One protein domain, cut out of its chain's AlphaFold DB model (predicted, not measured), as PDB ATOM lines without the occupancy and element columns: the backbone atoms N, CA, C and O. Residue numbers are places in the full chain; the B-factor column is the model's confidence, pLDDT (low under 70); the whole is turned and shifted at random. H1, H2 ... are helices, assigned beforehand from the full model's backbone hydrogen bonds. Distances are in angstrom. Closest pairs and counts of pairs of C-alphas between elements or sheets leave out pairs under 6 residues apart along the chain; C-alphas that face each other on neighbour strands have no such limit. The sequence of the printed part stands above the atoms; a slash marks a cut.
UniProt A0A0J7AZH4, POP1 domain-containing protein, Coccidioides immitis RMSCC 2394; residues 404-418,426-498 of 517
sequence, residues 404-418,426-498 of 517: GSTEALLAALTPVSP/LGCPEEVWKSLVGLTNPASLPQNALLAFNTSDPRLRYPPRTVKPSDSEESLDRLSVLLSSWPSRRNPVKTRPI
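Overview. This is residues 404 to 418 and 426 to 498 of the 517 residues of the protein "POP1 domain-containing protein" of Coccidioides immitis RMSCC 2394 (UniProt A0A0J7AZH4). What is the shape? There is little regular structure: short helix H2 lies in the middle with H1 and longer H4 near it, and loops wind round them. What builds it? The 88 printed residues include four named helices, H1 to H4 in order, and no named strand; it is all helix, with 32 residues in named elements. It is compact, radius of gyration of the C-alphas 13.2 A, spanning 32 by 31 by 22 A.

Along the chain. Where is the longest helix? H4, residues 473 to 485, runs 18.4 A to C-alpha 485 at (-57.525, 96.607, -19.932). Where are the others? H1, residues 405 to 412, runs 10.5 A from C-alpha 405 at (-37.546, 105.258, -21.782). H2 is residues 429 to 435, 9.9 A; H3 is residues 458 to 461, 5.7 A.

Arrangement. What is near H4? H2 is close but not clearly touching, closest C-alphas Ser 435 and Leu 479, 7.0 A, opposite ways at a shallow tilt of 33 degrees, only just short of steep. What is near H1? H1 is close but not clearly touching to H2, closest C-alphas Leu 410 and Lys 434, 7.5 A, and likewise close but not clearly touching to H3, closest C-alphas Ala 412 and Pro 458, 5.9 A. Are the backbones sound? Every O i to N i+4 pair is within hydrogen-bond range in H1, H2 and H4; H3 is too short for one.

Size, cuts and confidence. Where is the cut? Residues 419 to 425 are not printed; C-alphas 418 and 426 are 13.7 A apart. Which links are long? H2 to H3 and H3 to H4. Where is pLDDT under 70? At residues 418, 426 to 427 and 487 to 498.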
ATOM      1  N   GLY A 404     -36.976 104.359 -25.913       89.12
ATOM      2  CA  GLY A 404     -36.180 103.553 -24.973       89.12
ATOM      3  C   GLY A 404     -36.362 103.923 -23.495       89.12
ATOM      4  O   GLY A 404     -35.564 103.492 -22.662       89.12
ATOM      5  N   SER A 405     -37.326 104.785 -23.157       92.06
ATOM      6  CA  SER A 405     -37.546 105.258 -21.782       92.06
ATOM      7  C   SER A 405     -38.083 104.156 -20.869       92.06
ATOM      8  O   SER A 405     -37.593 103.995 -19.751       92.06
ATOM      9  N   THR A 406     -39.024 103.357 -21.369       90.50
ATOM     10  CA  THR A 406     -39.628 102.205 -20.687       90.50
ATOM     11  C   THR A 406     -38.574 101.149 -20.363       90.50
ATOM     12  O   THR A 406     -38.429 100.766 -19.206       90.50
ATOM     13  N   GLU A 407     -37.754 100.757 -21.343       90.38
ATOM     14  CA  GLU A 407     -36.634  99.823 -21.159       90.38
ATOM     15  C   GLU A 407     -35.648 100.334 -20.095       90.38
ATOM     16  O   GLU A 407     -35.256  99.593 -19.190       90.38
ATOM     17  N   ALA A 408     -35.269 101.615 -20.172       91.31
ATOM     18  CA  ALA A 408     -34.343 102.222 -19.221       91.31
ATOM     19  C   ALA A 408     -34.907 102.238 -17.790       91.31
ATOM     20  O   ALA A 408     -34.166 101.981 -16.837       91.31
ATOM     21  N   LEU A 409     -36.207 102.508 -17.634       91.88
ATOM     22  CA  LEU A 409     -36.880 102.470 -16.340       91.88
ATOM     23  C   LEU A 409     -37.011 101.049 -15.798       91.88
ATOM     24  O   LEU A 409     -36.716 100.839 -14.626       91.88
ATOM     25  N   LEU A 410     -37.390 100.075 -16.628       92.06
ATOM     26  CA  LEU A 410     -37.489  98.664 -16.237       92.06
ATOM     27  C   LEU A 410     -36.133  98.105 -15.785       92.06
ATOM     28  O   LEU A 410     -36.057  97.340 -14.826       92.06
ATOM     29  N   ALA A 411     -35.047  98.524 -16.440       91.06
ATOM     30  CA  ALA A 411     -33.688  98.144 -16.065       91.06
ATOM     31  C   ALA A 411     -33.221  98.785 -14.744       91.06
ATOM     32  O   ALA A 411     -32.390  98.208 -14.037       91.06
ATOM     33  N   ALA A 412     -33.705  99.990 -14.427       92.00
ATOM     34  CA  ALA A 412     -33.263 100.768 -13.269       92.00
ATOM     35  C   ALA A 412     -34.126 100.546 -12.016       92.00
ATOM     36  O   ALA A 412     -33.591 100.497 -10.906       92.00
ATOM     37  N   LEU A 413     -35.446 100.427 -12.176       91.44
ATOM     38  CA  LEU A 413     -36.416 100.319 -11.092       91.44
ATOM     39  C   LEU A 413     -36.875  98.877 -10.933       91.44
ATOM     40  O   LEU A 413     -37.486  98.294 -11.826       91.44
ATOM     41  N   THR A 414     -36.628  98.314  -9.752       89.25
ATOM     42  CA  THR A 414     -37.199  97.021  -9.375       89.25
ATOM     43  C   THR A 414     -38.272  97.218  -8.305       89.25
ATOM     44  O   THR A 414     -37.965  97.803  -7.261       89.25
ATOM     45  N   PRO A 415     -39.500  96.713  -8.519       88.75
ATOM     46  CA  PRO A 415     -40.515  96.683  -7.477       88.75
ATOM     47  C   PRO A 415     -40.073  95.793  -6.307       88.75
ATOM     48  O   PRO A 415     -39.431  94.756  -6.506       88.75
ATOM     49  N   VAL A 416     -40.421  96.193  -5.087       83.38
ATOM     50  CA  VAL A 416     -40.230  95.368  -3.890       83.38
ATOM     51  C   VAL A 416     -41.277  94.258  -3.915       83.38
ATOM     52  O   VAL A 416     -42.471  94.539  -3.920       83.38
ATOM     53  N   SER A 417     -40.842  92.999  -3.952       70.38
ATOM     54  CA  SER A 417     -41.767  91.872  -3.813       70.38
ATOM     55  C   SER A 417     -42.359  91.871  -2.395       70.38
ATOM     56  O   SER A 417     -41.581  91.965  -1.441       70.38
ATOM     57  N   PRO A 418     -43.688  91.759  -2.222       65.38
ATOM     58  CA  PRO A 418     -44.269  91.507  -0.908       65.38
ATOM     59  C   PRO A 418     -43.816  90.130  -0.378       65.38
ATOM     60  O   PRO A 418     -43.480  89.257  -1.187       65.38
ATOM     61  N   LEU A 426     -54.726  89.653  -8.313       56.78
ATOM     62  CA  LEU A 426     -54.564  89.902  -9.749       56.78
ATOM     63  C   LEU A 426     -54.664  91.407 -10.048       56.78
ATOM     64  O   LEU A 426     -55.686  92.032  -9.736       56.78
ATOM     65  N   GLY A 427     -53.632  91.953 -10.701       63.38
ATOM     66  CA  GLY A 427     -53.579  93.351 -11.144       63.38
ATOM     67  C   GLY A 427     -52.770  94.298 -10.253       63.38
ATOM     68  O   GLY A 427     -52.953  95.507 -10.356       63.38
ATOM     69  N   CYS A 428     -51.883  93.788  -9.393       75.19
ATOM     70  CA  CYS A 428     -50.968  94.635  -8.624       75.19
ATOM     71  C   CYS A 428     -50.091  95.519  -9.537       75.19
ATOM     72  O   CYS A 428     -49.542  95.020 -10.528       75.19
ATOM     73  N   PRO A 429     -49.850  96.794  -9.180       80.44
ATOM     74  CA  PRO A 429     -48.970  97.681  -9.937       80.44
ATOM     75  C   PRO A 429     -47.562  97.129 -10.172       80.44
ATOM     76  O   PRO A 429     -46.972  97.368 -11.223       80.44
ATOM     77  N   GLU A 430     -47.018  96.370  -9.216       84.81
ATOM     78  CA  GLU A 430     -45.701  95.741  -9.332       84.81
ATOM     79  C   GLU A 430     -45.650  94.672 -10.431       84.81
ATOM     80  O   GLU A 430     -44.606  94.472 -11.054       84.81
ATOM     81  N   GLU A 431     -46.755  93.957 -10.639       83.56
ATOM     82  CA  GLU A 431     -46.879  92.930 -11.670       83.56
ATOM     83  C   GLU A 431     -47.101  93.571 -13.035       83.56
ATOM     84  O   GLU A 431     -46.376  93.243 -13.972       83.56
ATOM     85  N   VAL A 432     -47.993  94.568 -13.101       86.88
ATOM     86  CA  VAL A 432     -48.189  95.404 -14.291       86.88
ATOM     87  C   VAL A 432     -46.863  96.017 -14.734       86.88
ATOM     88  O   VAL A 432     -46.538  95.988 -15.912       86.88
ATOM     89  N   TRP A 433     -46.036  96.512 -13.807       89.50
ATOM     90  CA  TRP A 433     -44.711  97.033 -14.147       89.50
ATOM     91  C   TRP A 433     -43.812  95.980 -14.806       89.50
ATOM     92  O   TRP A 433     -43.142  96.273 -15.792       89.50
ATOM     93  N   LYS A 434     -43.796  94.744 -14.293       88.25
ATOM     94  CA  LYS A 434     -42.966  93.658 -14.843       88.25
ATOM     95  C   LYS A 434     -43.462  93.159 -16.198       88.25
ATOM     96  O   LYS A 434     -42.645  92.699 -16.986       88.25
ATOM     97  N   SER A 435     -44.757  93.247 -16.480       88.38
ATOM     98  CA  SER A 435     -45.328  92.837 -17.767       88.38
ATOM     99  C   SER A 435     -45.197  93.897 -18.866       88.38
ATOM    100  O   SER A 435     -45.426  93.580 -20.028       88.38
ATOM    101  N   LEU A 436     -44.756  95.124 -18.553       89.00
ATOM    102  CA  LEU A 436     -44.419  96.146 -19.561       89.00
ATOM    103  C   LEU A 436     -43.113  95.857 -20.323       89.00
ATOM    104  O   LEU A 436     -42.696  96.649 -21.173       89.00
ATOM    105  N   VAL A 437     -42.437  94.744 -20.027       88.56
ATOM    106  CA  VAL A 437     -41.257  94.299 -20.774       88.56
ATOM    107  C   VAL A 437     -41.649  94.044 -22.231       88.56
ATOM    108  O   VAL A 437     -42.533  93.249 -22.509       88.56
ATOM    109  N   GLY A 438     -40.975  94.724 -23.163       84.75
ATOM    110  CA  GLY A 438     -41.298  94.676 -24.597       84.75
ATOM    111  C   GLY A 438     -42.049  95.904 -25.114       84.75
ATOM    112  O   GLY A 438     -42.093  96.115 -26.323       84.75
ATOM    113  N   LEU A 439     -42.550  96.778 -24.233       86.88
ATOM    114  CA  LEU A 439     -43.147  98.045 -24.652       86.88
ATOM    115  C   LEU A 439     -42.066  98.992 -25.193       86.88
ATOM    116  O   LEU A 439     -41.279  99.549 -24.429       86.88
ATOM    117  N   THR A 440     -42.047  99.202 -26.508       83.06
ATOM    118  CA  THR A 440     -41.066 100.066 -27.186       83.06
ATOM    119  C   THR A 440     -41.511 101.518 -27.316       83.06
ATOM    120  O   THR A 440     -40.662 102.395 -27.425       83.06
ATOM    121  N   ASN A 441     -42.816 101.797 -27.322       85.50
ATOM    122  CA  ASN A 441     -43.343 103.151 -27.447       85.50
ATOM    123  C   ASN A 441     -44.192 103.511 -26.217       85.50
ATOM    124  O   ASN A 441     -45.255 102.916 -26.027       85.50
ATOM    125  N   PRO A 442     -43.785 104.498 -25.394       87.38
ATOM    126  CA  PRO A 442     -44.601 104.947 -24.268       87.38
ATOM    127  C   PRO A 442     -45.929 105.576 -24.712       87.38
ATOM    128  O   PRO A 442     -46.873 105.576 -23.931       87.38
ATOM    129  N   ALA A 443     -46.046 106.066 -25.954       87.19
ATOM    130  CA  ALA A 443     -47.299 106.623 -26.470       87.19
ATOM    131  C   ALA A 443     -48.399 105.565 -26.688       87.19
ATOM    132  O   ALA A 443     -49.562 105.926 -26.826       87.19
ATOM    133  N   SER A 444     -48.052 104.273 -26.694       88.75
ATOM    134  CA  SER A 444     -49.031 103.178 -26.748       88.75
ATOM    135  C   SER A 444     -49.746 102.955 -25.409       88.75
ATOM    136  O   SER A 444     -50.724 102.212 -25.349       88.75
ATOM    137  N   LEU A 445     -49.259 103.567 -24.325       89.19
ATOM    138  CA  LEU A 445     -49.937 103.554 -23.034       89.19
ATOM    139  C   LEU A 445     -51.221 104.389 -23.095       89.19
ATOM    140  O   LEU A 445     -51.286 105.379 -23.828       89.19
ATOM    141  N   PRO A 446     -52.241 104.056 -22.284       88.12
ATOM    142  CA  PRO A 446     -53.412 104.906 -22.183       88.12
ATOM    143  C   PRO A 446     -53.017 106.314 -21.730       88.12
ATOM    144  O   PRO A 446     -52.160 106.485 -20.862       88.12
ATOM    145  N   GLN A 447     -53.685 107.324 -22.290       88.31
ATOM    146  CA  GLN A 447     -53.396 108.721 -21.979       88.31
ATOM    147  C   GLN A 447     -53.412 108.966 -20.464       88.31
ATOM    148  O   GLN A 447     -54.361 108.580 -19.768       88.31
ATOM    149  N   ASN A 448     -52.351 109.620 -19.984       89.12
ATOM    150  CA  ASN A 448     -52.146 109.994 -18.587       89.12
ATOM    151  C   ASN A 448     -52.186 108.817 -17.601       89.12
ATOM    152  O   ASN A 448     -52.605 108.984 -16.457       89.12
ATOM    153  N   ALA A 449     -51.787 107.618 -18.029       88.50
ATOM    154  CA  ALA A 449     -51.695 106.453 -17.161       88.50
ATOM    155  C   ALA A 449     -50.777 106.703 -15.954       88.50
ATOM    156  O   ALA A 449     -49.640 107.148 -16.106       88.50
ATOM    157  N   LEU A 450     -51.260 106.365 -14.757       87.06
ATOM    158  CA  LEU A 450     -50.489 106.445 -13.523       87.06
ATOM    159  C   LEU A 450     -50.268 105.045 -12.955       87.06
ATOM    160  O   LEU A 450     -51.208 104.267 -12.795       87.06
ATOM    161  N   LEU A 451     -49.014 104.751 -12.616       86.38
ATOM    162  CA  LEU A 451     -48.614 103.537 -11.918       86.38
ATOM    163  C   LEU A 451     -47.747 103.924 -10.720       86.38
ATOM    164  O   LEU A 451     -46.714 104.574 -10.882       86.38
ATOM    165  N   ALA A 452     -48.170 103.538  -9.519       84.62
ATOM    166  CA  ALA A 452     -47.452 103.813  -8.280       84.62
ATOM    167  C   ALA A 452     -47.197 102.501  -7.538       84.62
ATOM    168  O   ALA A 452     -48.122 101.726  -7.318       84.62
ATOM    169  N   PHE A 453     -45.942 102.258  -7.168       83.50
ATOM    170  CA  PHE A 453     -45.516 101.056  -6.458       83.50
ATOM    171  C   PHE A 453     -44.241 101.323  -5.660       83.50
ATOM    172  O   PHE A 453     -43.515 102.288  -5.911       83.50
ATOM    173  N   ASN A 454     -43.954 100.451  -4.697       83.88
ATOM    174  CA  ASN A 454     -42.741 100.547  -3.894       83.88
ATOM    175  C   ASN A 454     -41.548  99.960  -4.655       83.88
ATOM    176  O   ASN A 454     -41.589  98.817  -5.109       83.88
ATOM    177  N   THR A 455     -40.454 100.715  -4.750       88.12
ATOM    178  CA  THR A 455     -39.231 100.296  -5.452       88.12
ATOM    179  C   THR A 455     -38.064 100.091  -4.497       88.12
ATOM    180  O   THR A 455     -37.877 100.878  -3.570       88.12
ATOM    181  N   SER A 456     -37.223  99.087  -4.754       89.25
ATOM    182  CA  SER A 456     -35.933  98.946  -4.066       89.25
ATOM    183  C   SER A 456     -34.957 100.042  -4.507       89.25
ATOM    184  O   SER A 456     -35.015 100.460  -5.663       89.25
ATOM    185  N   ASP A 457     -34.017 100.448  -3.644       89.56
ATOM    186  CA  ASP A 457     -32.978 101.427  -4.005       89.56
ATOM    187  C   ASP A 457     -32.201 100.972  -5.265       89.56
ATOM    188  O   ASP A 457     -31.527  99.933  -5.224       89.56
ATOM    189  N   PRO A 458     -32.234 101.747  -6.371       90.25
ATOM    190  CA  PRO A 458     -31.541 101.406  -7.617       90.25
ATOM    191  C   PRO A 458     -30.030 101.186  -7.458       90.25
ATOM    192  O   PRO A 458     -29.405 100.497  -8.265       90.25
ATOM    193  N   ARG A 459     -29.411 101.749  -6.410       88.88
ATOM    194  CA  ARG A 459     -27.972 101.596  -6.141       88.88
ATOM    195  C   ARG A 459     -27.589 100.169  -5.757       88.88
ATOM    196  O   ARG A 459     -26.461  99.770  -6.035       88.88
ATOM    197  N   LEU A 460     -28.509  99.396  -5.177       88.38
ATOM    198  CA  LEU A 460     -28.258  98.005  -4.784       88.38
ATOM    199  C   LEU A 460     -28.043  97.084  -5.992       88.38
ATOM    200  O   LEU A 460     -27.403  96.045  -5.871       88.38
ATOM    201  N   ARG A 461     -28.551  97.469  -7.168       84.50
ATOM    202  CA  ARG A 461     -28.476  96.683  -8.409       84.50
ATOM    203  C   ARG A 461     -27.585  97.326  -9.471       84.50
ATOM    204  O   ARG A 461     -27.707  97.024 -10.653       84.50
ATOM    205  N   TYR A 462     -26.683  98.216  -9.069       85.06
ATOM    206  CA  TYR A 462     -25.774  98.876  -9.999       85.06
ATOM    207  C   TYR A 462     -24.619  97.942 -10.427       85.06
ATOM    208  O   TYR A 462     -23.969  97.356  -9.560       85.06
ATOM    209  N   PRO A 463     -24.267  97.853 -11.726       89.56
ATOM    210  CA  PRO A 463     -24.857  98.546 -12.875       89.56
ATOM    211  C   PRO A 463     -26.158  97.889 -13.380       89.56
ATOM    212  O   PRO A 463     -26.265  96.661 -13.338       89.56
ATOM    213  N   PRO A 464     -27.107  98.680 -13.926       87.56
ATOM    214  CA  PRO A 464     -28.342  98.138 -14.482       87.56
ATOM    215  C   PRO A 464     -28.036  97.187 -15.645       87.56
ATOM    216  O   PRO A 464     -27.129  97.432 -16.449       87.56
ATOM    217  N   ARG A 465     -28.794  96.092 -15.724       86.62
ATOM    218  CA  ARG A 465     -28.688  95.100 -16.800       86.62
ATOM    219  C   ARG A 465     -29.717  95.413 -17.879       86.62
ATOM    220  O   ARG A 465     -30.821  95.843 -17.569       86.62
ATOM    221  N   THR A 466     -29.354  95.184 -19.136       85.62
ATOM    222  CA  THR A 466     -30.281  95.320 -20.267       85.62
ATOM    223  C   THR A 466     -31.409  94.309 -20.127       85.62
ATOM    224  O   THR A 466     -31.140  93.111 -19.983       85.62
ATOM    225  N   VAL A 467     -32.648  94.785 -20.183       86.94
ATOM    226  CA  VAL A 467     -33.833  93.931 -20.186       86.94
ATOM    227  C   VAL A 467     -33.970  93.338 -21.583       86.94
ATOM    228  O   VAL A 467     -33.942  94.066 -22.569       86.94
ATOM    229  N   LYS A 468     -34.062  92.011 -21.674       85.50
ATOM    230  CA  LYS A 468     -34.310  91.330 -22.945       85.50
ATOM    231  C   LYS A 468     -35.813  91.069 -23.052       85.50
ATOM    232  O   LYS A 468     -36.320  90.364 -22.179       85.50
ATOM    233  N   PRO A 469     -36.517  91.643 -24.040       82.56
ATOM    234  CA  PRO A 469     -37.895  91.257 -24.293       82.56
ATOM    235  C   PRO A 469     -37.952  89.807 -24.784       82.56
ATOM    236  O   PRO A 469     -36.979  89.297 -25.345       82.56
ATOM    237  N   SER A 470     -39.070  89.134 -24.527       81.62
ATOM    238  CA  SER A 470     -39.408  87.881 -25.195       81.62
ATOM    239  C   SER A 470     -40.030  88.199 -26.549       81.62
ATOM    240  O   SER A 470     -40.957  88.998 -26.610       81.62
ATOM    241  N   ASP A 471     -39.571  87.538 -27.609       79.62
ATOM    242  CA  ASP A 471     -40.139  87.684 -28.958       79.62
ATOM    243  C   ASP A 471     -41.313  86.709 -29.208       79.62
ATOM    244  O   ASP A 471     -41.664  86.426 -30.347       79.62
ATOM    245  N   SER A 472     -41.903  86.146 -28.142       90.38
ATOM    246  CA  SER A 472     -43.023  85.202 -28.247       90.38
ATOM    247  C   SER A 472     -44.324  85.934 -28.581       90.38
ATOM    248  O   SER A 472     -44.648  86.932 -27.931       90.38
ATOM    249  N   GLU A 473     -45.093  85.407 -29.531       89.25
ATOM    250  CA  GLU A 473     -46.404  85.938 -29.932       89.25
ATOM    251  C   GLU A 473     -47.356  86.046 -28.731       89.25
ATOM    252  O   GLU A 473     -47.907  87.113 -28.473       89.25
ATOM    253  N   GLU A 474     -47.388  85.025 -27.865       87.88
ATOM    254  CA  GLU A 474     -48.177  85.054 -26.625       87.88
ATOM    255  C   GLU A 474     -47.821  86.234 -25.710       87.88
ATOM    256  O   GLU A 474     -48.663  86.758 -24.980       87.88
ATOM    257  N   SER A 475     -46.546  86.636 -25.688       84.75
ATOM    258  CA  SER A 475     -46.106  87.751 -24.849       84.75
ATOM    259  C   SER A 475     -46.561  89.099 -25.408       84.75
ATOM    260  O   SER A 475     -46.902  89.992 -24.632       84.75
ATOM    261  N   LEU A 476     -46.646  89.215 -26.736       87.12
ATOM    262  CA  LEU A 476     -47.196  90.387 -27.412       87.12
ATOM    263  C   LEU A 476     -48.711  90.478 -27.207       87.12
ATOM    264  O   LEU A 476     -49.209  91.559 -26.889       87.12
ATOM    265  N   ASP A 477     -49.421  89.352 -27.278       89.50
ATOM    266  CA  ASP A 477     -50.863  89.292 -27.016       89.50
ATOM    267  C   ASP A 477     -51.197  89.647 -25.567       89.50
ATOM    268  O   ASP A 477     -52.089  90.449 -25.291       89.50
ATOM    269  N   ARG A 478     -50.426  89.134 -24.603       87.44
ATOM    270  CA  ARG A 478     -50.585  89.527 -23.192       87.44
ATOM    271  C   ARG A 478     -50.348  91.022 -22.992       87.44
ATOM    272  O   ARG A 478     -51.071  91.658 -22.223       87.44
ATOM    273  N   LEU A 479     -49.358  91.596 -23.679       88.94
ATOM    274  CA  LEU A 479     -49.074  93.027 -23.619       88.94
ATOM    275  C   LEU A 479     -50.218  93.848 -24.237       88.94
ATOM    276  O   LEU A 479     -50.627  94.846 -23.646       88.94
ATOM    277  N   SER A 480     -50.781  93.425 -25.372       89.19
ATOM    278  CA  SER A 480     -51.899  94.121 -26.023       89.19
ATOM    279  C   SER A 480     -53.167  94.111 -25.152       89.19
ATOM    280  O   SER A 480     -53.795  95.158 -24.951       89.19
ATOM    281  N   VAL A 481     -53.483  92.971 -24.528       89.50
ATOM    282  CA  VAL A 481     -54.572  92.831 -23.547       89.50
ATOM    283  C   VAL A 481     -54.325  93.705 -22.315       89.50
ATOM    284  O   VAL A 481     -55.251  94.320 -21.778       89.50
ATOM    285  N   LEU A 482     -53.077  93.824 -21.859       87.62
ATOM    286  CA  LEU A 482     -52.732  94.698 -20.742       87.62
ATOM    287  C   LEU A 482     -52.918  96.179 -21.084       87.62
ATOM    288  O   LEU A 482     -53.462  96.922 -20.266       87.62
ATOM    289  N   LEU A 483     -52.487  96.621 -22.269       87.44
ATOM    290  CA  LEU A 483     -52.629  98.017 -22.696       87.44
ATOM    291  C   LEU A 483     -54.100  98.433 -22.823       87.44
ATOM    292  O   LEU A 483     -54.449  99.559 -22.463       87.44
ATOM    293  N   SER A 484     -54.963  97.525 -23.286       86.19
ATOM    294  CA  SER A 484     -56.400  97.783 -23.421       86.19
ATOM    295  C   SER A 484     -57.129  97.767 -22.072       86.19
ATOM    296  O   SER A 484     -57.900  98.682 -21.767       86.19
ATOM    297  N   SER A 485     -56.864  96.762 -21.233       81.62
ATOM    298  CA  SER A 485     -57.525  96.607 -19.932       81.62
ATOM    299  C   SER A 485     -57.019  97.593 -18.876       81.62
ATOM    300  O   SER A 485     -57.801  98.009 -18.017       81.62
ATOM    301  N   TRP A 486     -55.736  97.981 -18.957       79.31
ATOM    302  CA  TRP A 486     -54.970  98.781 -17.994       79.31
ATOM    303  C   TRP A 486     -55.451  98.579 -16.550       79.31
ATOM    304  O   TRP A 486     -56.182  99.421 -16.006       79.31
ATOM    305  N   PRO A 487     -55.090  97.444 -15.921       64.06
ATOM    306  CA  PRO A 487     -55.649  97.016 -14.648       64.06
ATOM    307  C   PRO A 487     -55.005  97.778 -13.483       64.06
ATOM    308  O   PRO A 487     -54.419  97.203 -12.586       64.06
ATOM    309  N   SER A 488     -55.143  99.097 -13.447       56.22
ATOM    310  CA  SER A 488     -54.748  99.921 -12.298       56.22
ATOM    311  C   SER A 488     -55.850  99.992 -11.229       56.22
ATOM    312  O   SER A 488     -55.805 100.833 -10.338       56.22
ATOM    313  N   ARG A 489     -56.910  99.176 -11.356       48.03
ATOM    314  CA  ARG A 489     -58.099  99.214 -10.483       48.03
ATOM    315  C   ARG A 489     -57.864  98.615  -9.100       48.03
ATOM    316  O   ARG A 489     -58.670  98.862  -8.209       48.03
ATOM    317  N   ARG A 490     -56.815  97.814  -8.929       50.62
ATOM    318  CA  ARG A 490     -56.524  97.105  -7.686       50.62
ATOM    319  C   ARG A 490     -55.127  97.507  -7.237       50.62
ATOM    320  O   ARG A 490     -54.147  96.902  -7.645       50.62
ATOM    321  N   ASN A 491     -55.047  98.531  -6.393       46.84
ATOM    322  CA  ASN A 491     -53.906  98.703  -5.497       46.84
ATOM    323  C   ASN A 491     -54.275  97.995  -4.185       46.84
ATOM    324  O   ASN A 491     -54.849  98.638  -3.313       46.84
ATOM    325  N   PRO A 492     -54.035  96.680  -4.035       39.06
ATOM    326  CA  PRO A 492     -54.301  95.985  -2.775       39.06
ATOM    327  C   PRO A 492     -53.198  96.229  -1.746       39.06
ATOM    328  O   PRO A 492     -53.360  95.996  -0.550       39.06
ATOM    329  N   VAL A 493     -52.028  96.661  -2.211       38.19
ATOM    330  CA  VAL A 493     -50.938  96.992  -1.322       38.19
ATOM    331  C   VAL A 493     -51.344  98.292  -0.653       38.19
ATOM    332  O   VAL A 493     -51.630  99.270  -1.346       38.19
ATOM    333  N   LYS A 494     -51.293  98.293   0.685       39.28
ATOM    334  CA  LYS A 494     -50.992  99.459   1.525       39.28
ATOM    335  C   LYS A 494     -49.725 100.113   0.974       39.28
ATOM    336  O   LYS A 494     -48.648 100.042   1.571       39.28
ATOM    337  N   THR A 495     -49.804 100.699  -0.215       39.28
ATOM    338  CA  THR A 495     -48.843 101.661  -0.692       39.28
ATOM    339  C   THR A 495     -49.058 102.744   0.321       39.28
ATOM    340  O   THR A 495     -50.035 103.467   0.245       39.28
ATOM    341  N   ARG A 496     -48.232 102.772   1.376       39.44
ATOM    342  CA  ARG A 496     -48.039 103.994   2.135       39.44
ATOM    343  C   ARG A 496     -47.737 104.979   1.021       39.44
ATOM    344  O   ARG A 496     -46.684 104.813   0.396       39.44
ATOM    345  N   PRO A 497     -48.692 105.850   0.648       39.06
ATOM    346  CA  PRO A 497     -48.507 106.684  -0.521       39.06
ATOM    347  C   PRO A 497     -47.185 107.412  -0.321       39.06
ATOM    348  O   PRO A 497     -46.741 107.566   0.823       39.06
ATOM    349  N   ILE A 498     -46.535 107.798  -1.418       44.28
ATOM    350  CA  ILE A 498     -45.388 108.709  -1.410       44.28
ATOM    351  C   ILE A 498     -45.867 109.982  -0.708       44.28
ATOM    352  O   ILE A 498     -46.330 110.931  -1.318       44.28
TER     353      ILE A 498